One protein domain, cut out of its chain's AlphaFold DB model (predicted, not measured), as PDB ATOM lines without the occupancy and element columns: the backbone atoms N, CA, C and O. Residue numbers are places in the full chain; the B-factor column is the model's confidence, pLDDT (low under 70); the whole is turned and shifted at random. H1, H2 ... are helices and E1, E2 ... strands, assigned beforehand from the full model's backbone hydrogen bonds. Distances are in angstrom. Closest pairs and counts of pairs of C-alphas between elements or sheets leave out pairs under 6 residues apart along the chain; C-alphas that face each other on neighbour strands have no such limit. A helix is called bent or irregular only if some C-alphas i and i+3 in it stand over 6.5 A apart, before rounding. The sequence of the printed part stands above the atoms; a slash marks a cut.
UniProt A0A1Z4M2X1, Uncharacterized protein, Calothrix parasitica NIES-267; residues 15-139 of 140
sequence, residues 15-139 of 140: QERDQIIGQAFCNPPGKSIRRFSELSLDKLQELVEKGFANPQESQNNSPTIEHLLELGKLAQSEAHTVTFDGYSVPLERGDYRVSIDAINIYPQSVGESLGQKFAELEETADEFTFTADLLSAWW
ATOM      1  N   GLN A  15      68.867  93.624 127.662       93.25
ATOM      2  CA  GLN A  15      67.739  94.267 127.003       93.25
ATOM      3  C   GLN A  15      67.927  95.786 126.944       93.25
ATOM      4  O   GLN A  15      67.629  96.397 125.921       93.25
ATOM      5  N   GLU A  16      68.424  96.393 128.021       96.75
ATOM      6  CA  GLU A  16      68.703  97.828 128.068       96.75
ATOM      7  C   GLU A  16      69.930  98.193 127.225       96.75
ATOM      8  O   GLU A  16      69.849  99.125 126.426       96.75
ATOM      9  N   ARG A  17      71.023  97.420 127.306       96.75
ATOM     10  CA  ARG A  17      72.182  97.570 126.405       96.75
ATOM     11  C   ARG A  17      71.742  97.590 124.942       96.75
ATOM     12  O   ARG A  17      72.113  98.478 124.176       96.75
ATOM     13  N   ASP A  18      70.933  96.609 124.559       94.44
ATOM     14  CA  ASP A  18      70.484  96.431 123.186       94.44
ATOM     15  C   ASP A  18      69.534  97.547 122.736       94.44
ATOM     16  O   ASP A  18      69.494  97.863 121.549       94.44
ATOM     17  N   GLN A  19      68.789  98.169 123.655       95.69
ATOM     18  CA  GLN A  19      67.983  99.359 123.367       95.69
ATOM     19  C   GLN A  19      68.855 100.586 123.086       95.69
ATOM     20  O   GLN A  19      68.542 101.342 122.164       95.69
ATOM     21  N   ILE A  20      69.951 100.759 123.833       96.62
ATOM     22  CA  ILE A  20      70.909 101.855 123.631       96.62
ATOM     23  C   ILE A  20      71.594 101.699 122.271       96.62
ATOM     24  O   ILE A  20      71.556 102.614 121.445       96.62
ATOM     25  N   ILE A  21      72.135 100.508 121.981       94.69
ATOM     26  CA  ILE A  21      72.740 100.196 120.675       94.69
ATOM     27  C   ILE A  21      71.681 100.351 119.568       94.69
ATOM     28  O   ILE A  21      71.850 101.115 118.610       94.69
ATOM     29  N   GLY A  22      70.511  99.740 119.749       88.06
ATOM     30  CA  GLY A  22      69.330  99.940 118.918       88.06
ATOM     31  C   GLY A  22      69.527  99.464 117.479       88.06
ATOM     32  O   GLY A  22      69.907  98.322 117.230       88.06
ATOM     33  N   GLN A  23      69.238 100.341 116.514       80.06
ATOM     34  CA  GLN A  23      69.289 100.029 115.077       80.06
ATOM     35  C   GLN A  23      70.705  99.811 114.527       80.06
ATOM     36  O   GLN A  23      70.837  99.398 113.383       80.06
ATOM     37  N   ALA A  24      71.741 100.056 115.333       78.62
ATOM     38  CA  ALA A  24      73.127  99.885 114.925       78.62
ATOM     39  C   ALA A  24      73.506  98.409 114.698       78.62
ATOM     40  O   ALA A  24      74.484  98.138 114.019       78.62
ATOM     41  N   PHE A  25      72.762  97.435 115.242       86.94
ATOM     42  CA  PHE A  25      73.093  96.016 115.066       86.94
ATOM     43  C   PHE A  25      73.013  95.547 113.605       86.94
ATOM     44  O   PHE A  25      71.964  95.632 112.967       86.94
ATOM     45  N   CYS A  26      74.084  94.909 113.136       82.88
ATOM     46  CA  CYS A  26      74.205  94.385 111.772       82.88
ATOM     47  C   CYS A  26      73.721  92.931 111.639       82.88
ATOM     48  O   CYS A  26      73.543  92.426 110.530       82.88
ATOM     49  N   ASN A  27      73.530  92.222 112.758       79.25
ATOM     50  CA  ASN A  27      73.128  90.817 112.784       79.25
ATOM     51  C   ASN A  27      72.023  90.532 113.826       79.25
ATOM     52  O   ASN A  27      71.909  91.237 114.839       79.25
ATOM     53  N   PRO A  28      71.184  89.498 113.590       73.19
ATOM     54  CA  PRO A  28      70.096  89.150 114.498       73.19
ATOM     55  C   PRO A  28      70.616  88.700 115.874       73.19
ATOM     56  O   PRO A  28      71.756  88.241 115.987       73.19
ATOM     57  N   PRO A  29      69.780  88.796 116.927       74.69
ATOM     58  CA  PRO A  29      70.135  88.305 118.252       74.69
ATOM     59  C   PRO A  29      70.402  86.794 118.244       74.69
ATOM     60  O   PRO A  29      69.738  86.029 117.541       74.69
ATOM     61  N   GLY A  30      71.370  86.357 119.048       73.62
ATOM     62  CA  GLY A  30      71.772  84.958 119.154       73.62
ATOM     63  C   GLY A  30      72.858  84.750 120.208       73.62
ATOM     64  O   GLY A  30      73.260  85.684 120.889       73.62
ATOM     65  N   LYS A  31      73.357  83.513 120.319       74.62
ATOM     66  CA  LYS A  31      74.420  83.137 121.276       74.62
ATOM     67  C   LYS A  31      75.833  83.550 120.830       74.62
ATOM     68  O   LYS A  31      76.812  83.220 121.493       74.62
ATOM     69  N   SER A  32      75.949  84.194 119.672       85.25
ATOM     70  CA  SER A  32      77.204  84.699 119.119       85.25
ATOM     71  C   SER A  32      77.369  86.183 119.421       85.25
ATOM     72  O   SER A  32      76.416  86.856 119.808       85.25
ATOM     73  N   ILE A  33      78.568  86.706 119.170       91.62
ATOM     74  CA  ILE A  33      78.793  88.151 119.135       91.62
ATOM     75  C   ILE A  33      77.789  88.833 118.195       91.62
ATOM     76  O   ILE A  33      77.395  88.274 117.159       91.62
ATOM     77  N   ARG A  34      77.370  90.042 118.563       93.44
ATOM     78  CA  ARG A  34      76.541  90.897 117.716       93.44
ATOM     79  C   ARG A  34      77.321  92.135 117.342       93.44
ATOM     80  O   ARG A  34      77.685  92.894 118.230       93.44
ATOM     81  N   ARG A  35      77.582  92.308 116.050       95.19
ATOM     82  CA  ARG A  35      78.261  93.490 115.528       95.19
ATOM     83  C   ARG A  35      77.265  94.630 115.401       95.19
ATOM     84  O   ARG A  35      76.091  94.397 115.097       95.19
ATOM     85  N   PHE A  36      77.738  95.838 115.626       96.38
ATOM     86  CA  PHE A  36      77.003  97.055 115.364       96.38
ATOM     87  C   PHE A  36      77.878  98.043 114.600       96.38
ATOM     88  O   PHE A  36      79.099  98.017 114.730       96.38
ATOM     89  N   SER A  37      77.239  98.901 113.815       96.81
ATOM     90  CA  SER A  37      77.887  99.980 113.082       96.81
ATOM     91  C   SER A  37      77.153 101.296 113.286       96.81
ATOM     92  O   SER A  37      75.961 101.312 113.602       96.81
ATOM     93  N   GLU A  38      77.850 102.400 113.058       96.75
ATOM     94  CA  GLU A  38      77.296 103.753 113.140       96.75
ATOM     95  C   GLU A  38      76.741 104.111 114.541       96.75
ATOM     96  O   GLU A  38      75.776 104.871 114.684       96.75
ATOM     97  N   LEU A  39      77.338 103.575 115.614       98.25
ATOM     98  CA  LEU A  39      76.971 103.938 116.983       98.25
ATOM     99  C   LEU A  39      77.374 105.396 117.246       98.25
ATOM    100  O   LEU A  39      78.542 105.756 117.149       98.25
ATOM    101  N   SER A  40      76.418 106.253 117.593       98.00
ATOM    102  CA  SER A  40      76.695 107.662 117.899       98.00
ATOM    103  C   SER A  40      77.482 107.838 119.201       98.00
ATOM    104  O   SER A  40      77.294 107.058 120.139       98.00
ATOM    105  N   LEU A  41      78.228 108.941 119.315       98.19
ATOM    106  CA  LEU A  41      78.939 109.339 120.538       98.19
ATOM    107  C   LEU A  41      78.071 109.302 121.805       98.19
ATOM    108  O   LEU A  41      78.476 108.695 122.793       98.19
ATOM    109  N   ASP A  42      76.863 109.866 121.756       98.25
ATOM    110  CA  ASP A  42      75.958 109.923 122.914       98.25
ATOM    111  C   ASP A  42      75.590 108.524 123.430       98.25
ATOM    112  O   ASP A  42      75.516 108.289 124.633       98.25
ATOM    113  N   LYS A  43      75.420 107.564 122.515       98.38
ATOM    114  CA  LYS A  43      75.113 106.172 122.857       98.38
ATOM    115  C   LYS A  43      76.317 105.447 123.438       98.38
ATOM    116  O   LYS A  43      76.152 104.688 124.386       98.38
ATOM    117  N   LEU A  44      77.516 105.666 122.893       98.44
ATOM    118  CA  LEU A  44      78.733 105.103 123.482       98.44
ATOM    119  C   LEU A  44      78.947 105.649 124.899       98.44
ATOM    120  O   LEU A  44      79.236 104.885 125.819       98.44
ATOM    121  N   GLN A  45      78.732 106.952 125.093       98.50
ATOM    122  CA  GLN A  45      78.789 107.575 126.408       98.50
ATOM    123  C   GLN A  45      77.740 106.976 127.358       98.50
ATOM    124  O   GLN A  45      78.090 106.602 128.475       98.50
ATOM    125  N   GLU A  46      76.493 106.793 126.910       98.50
ATOM    126  CA  GLU A  46      75.444 106.151 127.713       98.50
ATOM    127  C   GLU A  46      75.812 104.705 128.102       98.50
ATOM    128  O   GLU A  46      75.580 104.296 129.242       98.50
ATOM    129  N   LEU A  47      76.422 103.929 127.196       98.44
ATOM    130  CA  LEU A  47      76.888 102.568 127.494       98.44
ATOM    131  C   LEU A  47      77.961 102.557 128.590       98.44
ATOM    132  O   LEU A  47      77.918 101.685 129.460       98.44
ATOM    133  N   VAL A  48      78.897 103.507 128.569       98.31
ATOM    134  CA  VAL A  48      79.927 103.641 129.611       98.31
ATOM    135  C   VAL A  48      79.309 104.084 130.936       98.31
ATOM    136  O   VAL A  48      79.529 103.443 131.962       98.31
ATOM    137  N   GLU A  49      78.478 105.127 130.928       98.19
ATOM    138  CA  GLU A  49      77.845 105.676 132.136       98.19
ATOM    139  C   GLU A  49      76.943 104.661 132.849       98.19
ATOM    140  O   GLU A  49      76.872 104.642 134.079       98.19
ATOM    141  N   LYS A  50      76.276 103.785 132.091       98.12
ATOM    142  CA  LYS A  50      75.424 102.716 132.633       98.12
ATOM    143  C   LYS A  50      76.167 101.414 132.937       98.12
ATOM    144  O   LYS A  50      75.523 100.446 133.343       98.12
ATOM    145  N   GLY A  51      77.486 101.368 132.745       97.56
ATOM    146  CA  GLY A  51      78.324 100.206 133.053       97.56
ATOM    147  C   GLY A  51      78.209  99.045 132.060       97.56
ATOM    148  O   GLY A  51      78.579  97.920 132.386       97.56
ATOM    149  N   PHE A  52      77.674  99.267 130.858       97.88
ATOM    150  CA  PHE A  52      77.620  98.246 129.803       97.88
ATOM    151  C   PHE A  52      78.950  98.094 129.060       97.88
ATOM    152  O   PHE A  52      79.275  96.995 128.609       97.88
ATOM    153  N   ALA A  53      79.702  99.187 128.934       97.88
ATOM    154  CA  ALA A  53      81.023  99.229 128.322       97.88
ATOM    155  C   ALA A  53      82.061  99.648 129.371       97.88
ATOM    156  O   ALA A  53      81.852 100.618 130.099       97.88
ATOM    157  N   ASN A  54      83.174  98.919 129.449       97.75
ATOM    158  CA  ASN A  54      84.269  99.274 130.344       97.75
ATOM    159  C   ASN A  54      85.122 100.375 129.685       97.75
ATOM    160  O   ASN A  54      85.659 100.145 128.606       97.75
ATOM    161  N   PRO A  55      85.295 101.561 130.293       97.69
ATOM    162  CA  PRO A  55      86.083 102.641 129.694       97.69
ATOM    163  C   PRO A  55      87.554 102.268 129.461       97.69
ATOM    164  O   PRO A  55      88.177 102.825 128.562       97.69
ATOM    165  N   GLN A  56      88.102 101.322 130.233       97.25
ATOM    166  CA  GLN A  56      89.479 100.826 130.097       97.25
ATOM    167  C   GLN A  56      89.589  99.603 129.172       97.25
ATOM    168  O   GLN A  56      90.666  99.029 129.033       97.25
ATOM    169  N   GLU A  57      88.478  99.170 128.573       95.44
ATOM    170  CA  GLU A  57      88.458  98.086 127.593       95.44
ATOM    171  C   GLU A  57      89.258  98.492 126.350       95.44
ATOM    172  O   GLU A  57      89.099  99.606 125.850       95.44
ATOM    173  N   SER A  58      90.114  97.584 125.893       94.56
ATOM    174  CA  SER A  58      90.945  97.672 124.696       94.56
ATOM    175  C   SER A  58      91.065  96.252 124.129       94.56
ATOM    176  O   SER A  58      91.631  95.363 124.775       94.56
ATOM    177  N   GLN A  59      90.494  96.015 122.946       92.81
ATOM    178  CA  GLN A  59      90.641  94.758 122.204       92.81
ATOM    179  C   GLN A  59      91.566  94.986 121.017       92.81
ATOM    180  O   GLN A  59      91.572  96.062 120.441       92.81
ATOM    181  N   ASN A  60      92.313  93.959 120.607       91.75
ATOM    182  CA  ASN A  60      93.076  93.982 119.351       91.75
ATOM    183  C   ASN A  60      94.036  95.182 119.225       91.75
ATOM    184  O   ASN A  60      94.230  95.737 118.154       91.75
ATOM    185  N   ASN A  61      94.645  95.594 120.344       92.31
ATOM    186  CA  ASN A  61      95.496  96.788 120.443       92.31
ATOM    187  C   ASN A  61      94.784  98.118 120.127       92.31
ATOM    188  O   ASN A  61      95.455  99.135 119.938       92.31
ATOM    189  N   SER A  62      93.449  98.139 120.127       95.25
ATOM    190  CA  SER A  62      92.678  99.371 120.042       95.25
ATOM    191  C   SER A  62      93.042 100.312 121.195       95.25
ATOM    192  O   SER A  62      93.400  99.862 122.290       95.25
ATOM    193  N   PRO A  63      92.884 101.631 121.026       96.88
ATOM    194  CA  PRO A  63      92.804 102.539 122.157       96.88
ATOM    195  C   PRO A  63      91.704 102.106 123.129       96.88
ATOM    196  O   PRO A  63      90.790 101.350 122.779       96.88
ATOM    197  N   THR A  64      91.770 102.619 124.354       97.69
ATOM    198  CA  THR A  64      90.694 102.399 125.318       97.69
ATOM    199  C   THR A  64      89.402 103.071 124.851       97.69
ATOM    200  O   THR A  64      89.437 104.104 124.176       97.69
ATOM    201  N   ILE A  65      88.247 102.539 125.258       98.25
ATOM    202  CA  ILE A  65      86.947 103.181 124.989       98.25
ATOM    203  C   ILE A  65      86.928 104.635 125.498       98.25
ATOM    204  O   ILE A  65      86.362 105.511 124.845       98.25
ATOM    205  N   GLU A  66      87.575 104.919 126.631       98.19
ATOM    206  CA  GLU A  66      87.739 106.281 127.150       98.19
ATOM    207  C   GLU A  66      88.494 107.194 126.176       98.19
ATOM    208  O   GLU A  66      88.015 108.287 125.874       98.19
ATOM    209  N   HIS A  67      89.615 106.732 125.617       97.69
ATOM    210  CA  HIS A  67      90.377 107.498 124.630       97.69
ATOM    211  C   HIS A  67      89.539 107.775 123.371       97.69
ATOM    212  O   HIS A  67      89.519 108.896 122.857       97.69
ATOM    213  N   LEU A  68      88.794 106.775 122.890       98.12
ATOM    214  CA  LEU A  68      87.899 106.929 121.740       98.12
ATOM    215  C   LEU A  68      86.765 107.933 122.022       98.12
ATOM    216  O   LEU A  68      86.428 108.743 121.156       98.12
ATOM    217  N   LEU A  69      86.214 107.945 123.243       98.25
ATOM    218  CA  LEU A  69      85.239 108.948 123.686       98.25
ATOM    219  C   LEU A  69      85.833 110.360 123.729       98.25
ATOM    220  O   LEU A  69      85.161 111.309 123.329       98.25
ATOM    221  N   GLU A  70      87.062 110.524 124.219       97.94
ATOM    222  CA  GLU A  70      87.746 111.822 124.250       97.94
ATOM    223  C   GLU A  70      87.961 112.382 122.843       97.94
ATOM    224  O   GLU A  70      87.639 113.546 122.582       97.94
ATOM    225  N   LEU A  71      88.434 111.543 121.918       97.44
ATOM    226  CA  LEU A  71      88.601 111.913 120.516       97.44
ATOM    227  C   LEU A  71      87.258 112.250 119.856       97.44
ATOM    228  O   LEU A  71      87.144 113.262 119.163       97.44
ATOM    229  N   GLY A  72      86.218 111.457 120.124       97.62
ATOM    230  CA  GLY A  72      84.872 111.727 119.629       97.62
ATOM    231  C   GLY A  72      84.294 113.045 120.150       97.62
ATOM    232  O   GLY A  72      83.728 113.817 119.377       97.62
ATOM    233  N   LYS A  73      84.487 113.355 121.439       97.88
ATOM    234  CA  LYS A  73      84.076 114.633 122.049       97.88
ATOM    235  C   LYS A  73      84.814 115.816 121.435       97.88
ATOM    236  O   LYS A  73      84.188 116.841 121.165       97.88
ATOM    237  N   LEU A  74      86.117 115.678 121.186       96.38
ATOM    238  CA  LEU A  74      86.888 116.701 120.484       96.38
ATOM    239  C   LEU A  74      86.325 116.943 119.079       96.38
ATOM    240  O   LEU A  74      85.989 118.079 118.750       96.38
ATOM    241  N   ALA A  75      86.146 115.890 118.283       96.56
ATOM    242  CA  ALA A  75      85.609 116.008 116.931       96.56
ATOM    243  C   ALA A  75      84.186 116.600 116.908       96.56
ATOM    244  O   ALA A  75      83.890 117.465 116.084       96.56
ATOM    245  N   GLN A  76      83.318 116.223 117.854       95.88
ATOM    246  CA  GLN A  76      81.990 116.828 118.001       95.88
ATOM    247  C   GLN A  76      82.074 118.318 118.382       95.88
ATOM    248  O   GLN A  76      81.296 119.123 117.867       95.88
ATOM    249  N   SER A  77      83.032 118.718 119.230       95.19
ATOM    250  CA  SER A  77      83.253 120.132 119.580       95.19
ATOM    251  C   SER A  77      83.685 120.991 118.383       95.19
ATOM    252  O   SER A  77      83.395 122.187 118.348       95.19
ATOM    253  N   GLU A  78      84.292 120.367 117.369       94.38
ATOM    254  CA  GLU A  78      84.662 120.964 116.077       94.38
ATOM    255  C   GLU A  78      83.556 120.809 115.006       94.38
ATOM    256  O   GLU A  78      83.774 121.050 113.819       94.38
ATOM    257  N   ALA A  79      82.334 120.454 115.428       94.50
ATOM    258  CA  ALA A  79      81.148 120.269 114.589       94.50
ATOM    259  C   ALA A  79      81.285 119.161 113.526       94.50
ATOM    260  O   ALA A  79      80.732 119.261 112.427       94.50
ATOM    261  N   HIS A  80      82.013 118.090 113.844       96.38
ATOM    262  CA  HIS A  80      82.084 116.888 113.014       96.38
ATOM    263  C   HIS A  80      81.111 115.814 113.488       96.38
ATOM    264  O   HIS A  80      80.770 115.722 114.670       96.38
ATOM    265  N   THR A  81      80.691 114.968 112.551       97.50
ATOM    266  CA  THR A  81      79.925 113.765 112.877       97.50
ATOM    267  C   THR A  81      80.896 112.652 113.238       97.50
ATOM    268  O   THR A  81      81.857 112.420 112.507       97.50
ATOM    269  N   VAL A  82      80.632 111.956 114.344       97.94
ATOM    270  CA  VAL A  82      81.444 110.832 114.823       97.94
ATOM    271  C   VAL A  82      80.556 109.621 115.035       97.94
ATOM    272  O   VAL A  82      79.496 109.727 115.663       97.94
ATOM    273  N   THR A  83      81.018 108.475 114.556       98.38
ATOM    274  CA  THR A  83      80.404 107.181 114.823       98.38
ATOM    275  C   THR A  83      81.443 106.137 115.206       98.38
ATOM    276  O   THR A  83      82.634 106.279 114.928       98.38
ATOM    277  N   PHE A  84      80.971 105.082 115.858       98.38
ATOM    278  CA  PHE A  84      81.778 103.967 116.327       98.38
ATOM    279  C   PHE A  84      81.190 102.657 115.823       98.38
ATOM    280  O   PHE A  84      79.965 102.488 115.813       98.38
ATOM    281  N   ASP A  85      82.066 101.726 115.477       98.00
ATOM    282  CA  ASP A  85      81.681 100.356 115.162       98.00
ATOM    283  C   ASP A  85      82.251  99.424 116.232       98.00
ATOM    284  O   ASP A  85      83.158  99.782 116.993       98.00
ATOM    285  N   GLY A  86      81.639  98.256 116.373       97.12
ATOM    286  CA  GLY A  86      82.046  97.325 117.406       97.12
ATOM    287  C   GLY A  86      81.151  96.113 117.513       97.12
ATOM    288  O   GLY A  86      80.391  95.755 116.605       97.12
ATOM    289  N   TYR A  87      81.221  95.462 118.669       96.12
ATOM    290  CA  TYR A  87      80.391  94.306 118.954       96.12
ATOM    291  C   TYR A  87      80.029  94.173 120.428       96.12
ATOM    292  O   TYR A  87      80.751  94.580 121.334       96.12
ATOM    293  N   SER A  88      78.885  93.544 120.675       95.81
ATOM    294  CA  SER A  88      78.457  93.120 122.002       95.81
ATOM    295  C   SER A  88      78.561  91.605 122.130       95.81
ATOM    296  O   SER A  88      78.087  90.857 121.264       95.81
ATOM    297  N   VAL A  89      79.125  91.149 123.238       94.44
ATOM    298  CA  VAL A  89      79.163  89.741 123.620       94.44
ATOM    299  C   VAL A  89      77.941  89.410 124.476       94.44
ATOM    300  O   VAL A  89      77.703  90.097 125.472       94.44
ATOM    301  N   PRO A  90      77.167  88.366 124.129       91.94
ATOM    302  CA  PRO A  90      76.003  88.002 124.915       91.94
ATOM    303  C   PRO A  90      76.380  87.384 126.268       91.94
ATOM    304  O   PRO A  90      77.440  86.760 126.397       91.94
ATOM    305  N   LEU A  91      75.512  87.529 127.275       91.31
ATOM    306  CA  LEU A  91      75.773  87.052 128.643       91.31
ATOM    307  C   LEU A  91      76.117  85.563 128.717       91.31
ATOM    308  O   LEU A  91      76.896  85.149 129.576       91.31
ATOM    309  N   GLU A  92      75.559  84.747 127.824       90.12
ATOM    310  CA  GLU A  92      75.748  83.301 127.838       90.12
ATOM    311  C   GLU A  92      77.176  82.857 127.493       90.12
ATOM    312  O   GLU A  92      77.517  81.706 127.766       90.12
ATOM    313  N   ARG A  93      78.018  83.722 126.904       87.38
ATOM    314  CA  ARG A  93      79.407  83.363 126.551       87.38
ATOM    315  C   ARG A  93      80.388  83.450 127.729       87.38
ATOM    316  O   ARG A  93      81.487  82.915 127.630       87.38
ATOM    317  N   GLY A  94      79.997  84.057 128.851       86.75
ATOM    318  CA  GLY A  94      80.841  84.200 130.046       86.75
ATOM    319  C   GLY A  94      81.887  85.320 129.965       86.75
ATOM    320  O   GLY A  94      82.285  85.829 131.005       86.75
ATOM    321  N   ASP A  95      82.259  85.765 128.761       91.12
ATOM    322  CA  ASP A  95      83.128  86.916 128.473       91.12
ATOM    323  C   ASP A  95      82.319  88.170 128.078       91.12
ATOM    324  O   ASP A  95      82.669  88.871 127.125       91.12
ATOM    325  N   TYR A  96      81.208  88.419 128.784       92.50
ATOM    326  CA  TYR A  96      80.297  89.543 128.536       92.50
ATOM    327  C   TYR A  96      81.036  90.882 128.491       92.50
ATOM    328  O   TYR A  96      81.719  91.243 129.448       92.50
ATOM    329  N   ARG A  97      80.861  91.620 127.393       94.94
ATOM    330  CA  ARG A  97      81.416  92.961 127.180       94.94
ATOM    331  C   ARG A  97      80.762  93.645 125.983       94.94
ATOM    332  O   ARG A  97      80.152  92.988 125.134       94.94
ATOM    333  N   VAL A  98      80.943  94.954 125.903       96.88
ATOM    334  CA  VAL A  98      80.829  95.733 124.668       96.88
ATOM    335  C   VAL A  98      82.234  96.184 124.305       96.88
ATOM    336  O   VAL A  98      82.923  96.719 125.170       96.88
ATOM    337  N   SER A  99      82.620  95.968 123.053       97.31
ATOM    338  CA  SER A  99      83.907  96.384 122.505       97.31
ATOM    339  C   SER A  99      83.704  97.313 121.321       97.31
ATOM    340  O   SER A  99      82.720  97.175 120.590       97.31
ATOM    341  N   ILE A 100      84.631  98.254 121.160       98.06
ATOM    342  CA  ILE A 100      84.688  99.200 120.046       98.06
ATOM    343  C   ILE A 100      85.915  98.856 119.223       98.06
ATOM    344  O   ILE A 100      87.017  98.806 119.761       98.06
ATOM    345  N   ASP A 101      85.704  98.592 117.940       97.00
ATOM    346  CA  ASP A 101      86.752  98.180 117.010       97.00
ATOM    347  C   ASP A 101      86.938  99.171 115.859       97.00
ATOM    348  O   ASP A 101      87.889  99.023 115.103       97.00
ATOM    349  N   ALA A 102      86.104 100.214 115.754       98.06
ATOM    350  CA  ALA A 102      86.328 101.315 114.823       98.06
ATOM    351  C   ALA A 102      85.884 102.675 115.370       98.06
ATOM    352  O   ALA A 102      84.905 102.786 116.117       98.06
ATOM    353  N   ILE A 103      86.551 103.728 114.897       98.50
ATOM    354  CA  ILE A 103      86.074 105.111 114.972       98.50
ATOM    355  C   ILE A 103      86.040 105.708 113.566       98.50
ATOM    356  O   ILE A 103      87.011 105.623 112.818       98.50
ATOM    357  N   ASN A 104      84.925 106.353 113.238       98.44
ATOM    358  CA  ASN A 104      84.704 107.053 111.983       98.44
ATOM    359  C   ASN A 104      84.365 108.515 112.284       98.44
ATOM    360  O   ASN A 104      83.428 108.809 113.029       98.44
ATOM    361  N   ILE A 105      85.112 109.444 111.696       98.19
ATOM    362  CA  ILE A 105      84.869 110.882 111.795       98.19
ATOM    363  C   ILE A 105      84.636 111.412 110.387       98.19
ATOM    364  O   ILE A 105      85.469 111.224 109.500       98.19
ATOM    365  N   TYR A 106      83.518 112.108 110.203       97.00
ATOM    366  CA  TYR A 106      83.160 112.799 108.968       97.00
ATOM    367  C   TYR A 106      83.421 114.299 109.159       97.00
ATOM    368  O   TYR A 106      82.535 115.030 109.633       97.00
ATOM    369  N   PRO A 107      84.655 114.761 108.889       92.06
ATOM    370  CA  PRO A 107      85.037 116.142 109.113       92.06
ATOM    371  C   PRO A 107      84.301 117.091 108.162       92.06
ATOM    372  O   PRO A 107      84.105 116.812 106.987       92.06
ATOM    373  N   GLN A 108      83.935 118.266 108.674       90.25
ATOM    374  CA  GLN A 108      83.583 119.423 107.835       90.25
ATOM    375  C   GLN A 108      84.852 120.144 107.351       90.25
ATOM    376  O   GLN A 108      84.887 120.730 106.271       90.25
ATOM    377  N   SER A 109      85.899 120.098 108.175       89.56
ATOM    378  CA  SER A 109      87.259 120.558 107.902       89.56
ATOM    379  C   SER A 109      88.185 119.918 108.929       89.56
ATOM    380  O   SER A 109      87.858 119.955 110.110       89.56
ATOM    381  N   VAL A 110      89.334 119.377 108.530       85.38
ATOM    382  CA  VAL A 110      90.282 118.788 109.490       85.38
ATOM    383  C   VAL A 110      91.161 119.893 110.076       85.38
ATOM    384  O   VAL A 110      92.032 120.431 109.390       85.38
ATOM    385  N   GLY A 111      90.913 120.257 111.336       85.75
ATOM    386  CA  GLY A 111      91.797 121.134 112.102       85.75
ATOM    387  C   GLY A 111      93.116 120.444 112.468       85.75
ATOM    388  O   GLY A 111      93.195 119.219 112.523       85.75
ATOM    389  N   GLU A 112      94.157 121.230 112.758       88.38
ATOM    390  CA  GLU A 112      95.483 120.705 113.131       88.38
ATOM    391  C   GLU A 112      95.417 119.818 114.388       88.38
ATOM    392  O   GLU A 112      95.982 118.728 114.400       88.38
ATOM    393  N   SER A 113      94.659 120.239 115.412       91.00
ATOM    394  CA  SER A 113      94.526 119.489 116.669       91.00
ATOM    395  C   SER A 113      93.849 118.132 116.479       91.00
ATOM    396  O   SER A 113      94.313 117.134 117.034       91.00
ATOM    397  N   LEU A 114      92.745 118.084 115.727       93.56
ATOM    398  CA  LEU A 114      92.041 116.836 115.454       93.56
ATOM    399  C   LEU A 114      92.883 115.913 114.578       93.56
ATOM    400  O   LEU A 114      93.006 114.732 114.884       93.56
ATOM    401  N   GLY A 115      93.488 116.457 113.517       94.06
ATOM    402  CA  GLY A 115      94.340 115.691 112.614       94.06
ATOM    403  C   GLY A 115      95.523 115.051 113.339       94.06
ATOM    404  O   GLY A 115      95.778 113.868 113.144       94.06
ATOM    405  N   GLN A 116      96.198 115.795 114.223       94.31
ATOM    406  CA  GLN A 116      97.310 115.263 115.010       94.31
ATOM    407  C   GLN A 116      96.860 114.130 115.939       94.31
ATOM    408  O   GLN A 116      97.456 113.061 115.917       94.31
ATOM    409  N   LYS A 117      95.787 114.340 116.712       95.06
ATOM    410  CA  LYS A 117      95.264 113.311 117.622       95.06
ATOM    411  C   LYS A 117      94.764 112.074 116.890       95.06
ATOM    412  O   LYS A 117      94.922 110.969 117.384       95.06
ATOM    413  N   PHE A 118      94.164 112.250 115.716       96.44
ATOM    414  CA  PHE A 118      93.729 111.122 114.906       96.44
ATOM    415  C   PHE A 118      94.919 110.340 114.336       96.44
ATOM    416  O   PHE A 118      94.890 109.115 114.311       96.44
ATOM    417  N   ALA A 119      95.985 111.029 113.919       95.38
ATOM    418  CA  ALA A 119      97.200 110.393 113.412       95.38
ATOM    419  C   ALA A 119      97.921 109.533 114.467       95.38
ATOM    420  O   ALA A 119      98.579 108.566 114.103       95.38
ATOM    421  N   GLU A 120      97.751 109.816 115.763       95.38
ATOM    422  CA  GLU A 120      98.271 108.961 116.847       95.38
ATOM    423  C   GLU A 120      97.681 107.534 116.813       95.38
ATOM    424  O   GLU A 120      98.285 106.610 117.352       95.38
ATOM    425  N   LEU A 121      96.533 107.333 116.154       95.06
ATOM    426  CA  LEU A 121      95.899 106.020 116.002       95.06
ATOM    427  C   LEU A 121      96.537 105.150 114.908       95.06
ATOM    428  O   LEU A 121      96.361 103.934 114.924       95.06
ATOM    429  N   GLU A 122      97.267 105.751 113.961       94.00
ATOM    430  CA  GLU A 122      97.861 105.046 112.814       94.00
ATOM    431  C   GLU A 122      98.847 103.955 113.254       94.00
ATOM    432  O   GLU A 122      98.973 102.928 112.597       94.00
ATOM    433  N   GLU A 123      99.526 104.147 114.389       92.00
ATOM    434  CA  GLU A 123     100.541 103.209 114.879       92.00
ATOM    435  C   GLU A 123      99.965 101.857 115.324       92.00
ATOM    436  O   GLU A 123     100.702 100.869 115.374       92.00
ATOM    437  N   THR A 124      98.678 101.811 115.675       95.12
ATOM    438  CA  THR A 124      98.035 100.612 116.230       95.12
ATOM    439  C   THR A 124      96.914 100.058 115.363       95.12
ATOM    440  O   THR A 124      96.549  98.905 115.566       95.12
ATOM    441  N   ALA A 125      96.364 100.847 114.435       96.75
ATOM    442  CA  ALA A 125      95.252 100.435 113.581       96.75
ATOM    443  C   ALA A 125      95.679  99.434 112.494       96.75
ATOM    444  O   ALA A 125      96.710  99.602 111.844       96.75
ATOM    445  N   ASP A 126      94.838  98.429 112.252       96.94
ATOM    446  CA  ASP A 126      94.994  97.483 111.143       96.94
ATOM    447  C   ASP A 126      94.572  98.115 109.811       96.94
ATOM    448  O   ASP A 126      95.202  97.895 108.772       96.94
ATOM    449  N   GLU A 127      93.526  98.947 109.847       97.31
ATOM    450  CA  GLU A 127      93.098  99.772 108.719       97.31
ATOM    451  C   GLU A 127      92.974 101.237 109.132       97.31
ATOM    452  O   GLU A 127      92.366 101.576 110.148       97.31
ATOM    453  N   PHE A 128      93.532 102.124 108.306       97.69
ATOM    454  CA  PHE A 128      93.586 103.555 108.576       97.69
ATOM    455  C   PHE A 128      93.279 104.359 107.311       97.69
ATOM    456  O   PHE A 128      93.858 104.138 106.246       97.69
ATOM    457  N   THR A 129      92.359 105.313 107.422       97.94
ATOM    458  CA  THR A 129      91.991 106.250 106.360       97.94
ATOM    459  C   THR A 129      92.117 107.671 106.880       97.94
ATOM    460  O   THR A 129      91.469 108.037 107.856       97.94
ATOM    461  N   PHE A 130      92.904 108.490 106.182       96.62
ATOM    462  CA  PHE A 130      93.072 109.909 106.479       96.62
ATOM    463  C   PHE A 130      92.828 110.729 105.212       96.62
ATOM    464  O   PHE A 130      93.708 110.891 104.365       96.62
ATOM    465  N   THR A 131      91.604 111.221 105.052       94.75
ATOM    466  CA  THR A 131      91.189 112.021 103.893       94.75
ATOM    467  C   THR A 131      90.432 113.270 104.334       94.75
ATOM    468  O   THR A 131      90.111 113.438 105.507       94.75
ATOM    469  N   ALA A 132      90.132 114.160 103.385       91.31
ATOM    470  CA  ALA A 132      89.361 115.370 103.664       91.31
ATOM    471  C   ALA A 132      87.901 115.093 104.061       91.31
ATOM    472  O   ALA A 132      87.303 115.946 104.706       91.31
ATOM    473  N   ASP A 133      87.355 113.927 103.692       94.88
ATOM    474  CA  ASP A 133      85.941 113.575 103.889       94.88
ATOM    475  C   ASP A 133      85.735 112.480 104.951       94.88
ATOM    476  O   ASP A 133      84.617 112.262 105.416       94.88
ATOM    477  N   LEU A 134      86.805 111.774 105.327       97.19
ATOM    478  CA  LEU A 134      86.765 110.658 106.266       97.19
ATOM    479  C   LEU A 134      88.106 110.498 106.979       97.19
ATOM    480  O   LEU A 134      89.146 110.346 106.328       97.19
ATOM    481  N   LEU A 135      88.035 110.457 108.306       98.06
ATOM    482  CA  LEU A 135      89.072 109.917 109.175       98.06
ATOM    483  C   LEU A 135      88.523 108.616 109.779       98.06
ATOM    484  O   LEU A 135      87.516 108.656 110.485       98.06
ATOM    485  N   SER A 136      89.132 107.473 109.469       98.38
ATOM    486  CA  SER A 136      88.691 106.158 109.958       98.38
ATOM    487  C   SER A 136      89.871 105.334 110.451       98.38
ATOM    488  O   SER A 136      90.921 105.332 109.812       98.38
ATOM    489  N   ALA A 137      89.691 104.642 111.570       98.38
ATOM    490  CA  ALA A 137      90.649 103.688 112.117       98.38
ATOM    491  C   ALA A 137      89.892 102.447 112.603       98.38
ATOM    492  O   ALA A 137      88.825 102.594 113.206       98.38
ATOM    493  N   TRP A 138      90.427 101.259 112.319       98.00
ATOM    494  CA  TRP A 138      89.837  99.963 112.671       98.00
ATOM    495  C   TRP A 138      90.896  98.972 113.183       98.00
ATOM    496  O   TRP A 138      92.042  99.021 112.729       98.00
ATOM    497  N   TRP A 139      90.504  98.090 114.113       97.38
ATOM    498  CA  TRP A 139      91.359  97.105 114.803       97.38
ATOM    499  C   TRP A 139      90.706  95.701 114.839       97.38
ATOM    500  O   TRP A 139      89.546  95.599 115.246       97.38
TER     501      TRP A 139
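What this domain is: This is residues 15 to 139 of the 140 residues of an uncharacterized protein of Calothrix parasitica NIES-267 (UniProt A0A1Z4M2X1). Two layers make this domain: a twisted sheet of five strands, and over one face of it the helices H1, H3 and H4, with H2 between H1 and H3. The 125 printed residues run H1 E1 H2 H3 E2 E3 H4 E4 E5, in the class mixed, helices and strands. The sheet's order is E1 E2 E3 E5 E4, all antiparallel. The whole is compact, with a radius of gyration of the C-alphas of 14.2 A, yet elongated, spanning 44 by 26 by 23 A.

Where its parts are: Find C-alpha 15 at (67.739, 94.267, 127.003), where H1, residues 15 to 24, begins; it is irregular, with C-alphas 20 and 23 8.9 A apart. Then come E1, 34 to 40, 16.8 A; H2, 41 to 49; H3, 65 to 77, 18.2 A; E2, 81 to 88, 22.6 A; E3, 98 to 106, 23.3 A, which bends by 60 degrees at residue 101; H4, 112 to 119; E4, 127 to 130; and E5, 135 to 138, ending at C-alpha 138, (89.837, 99.963, 112.671).

How they stand to each other: Look first across the sheet, where these backbone atoms are within hydrogen-bond range: N 36 and O 86 at 2.8 A between the neighbours E1 and E2, N 104 and O 83 at 2.8 A in the hairpin E2 and E3, N 105 and O 135 at 2.8 A between the neighbours E3 and E5, and N 129 and O 136 at 2.8 A in the hairpin E4 and E5. E3, H4 and E4 form a split strand-helix-strand unit, two strands running the same way with E5 between them, its crossover right-handed. H3 is on the sheet, over E2 and E3, at a height of 9.1 A. H2 touches H1, closest at the C-alphas of Lys 43 and Ile 20, 6.1 A. H4 touches H3, closest at the C-alphas of Leu 114 and Ala 75, 6.7 A. Every O i to N i+4 pair is within hydrogen-bond range in H2, H3 and H4, and 4 of 6 in H1.

The domain as a whole: The C-alphas farthest apart, of Glu 92 and Glu 112, are 44.8 A apart. The printed part has no cut; the link from H2 to H3 is long, and no printed residue has a pLDDT under 70.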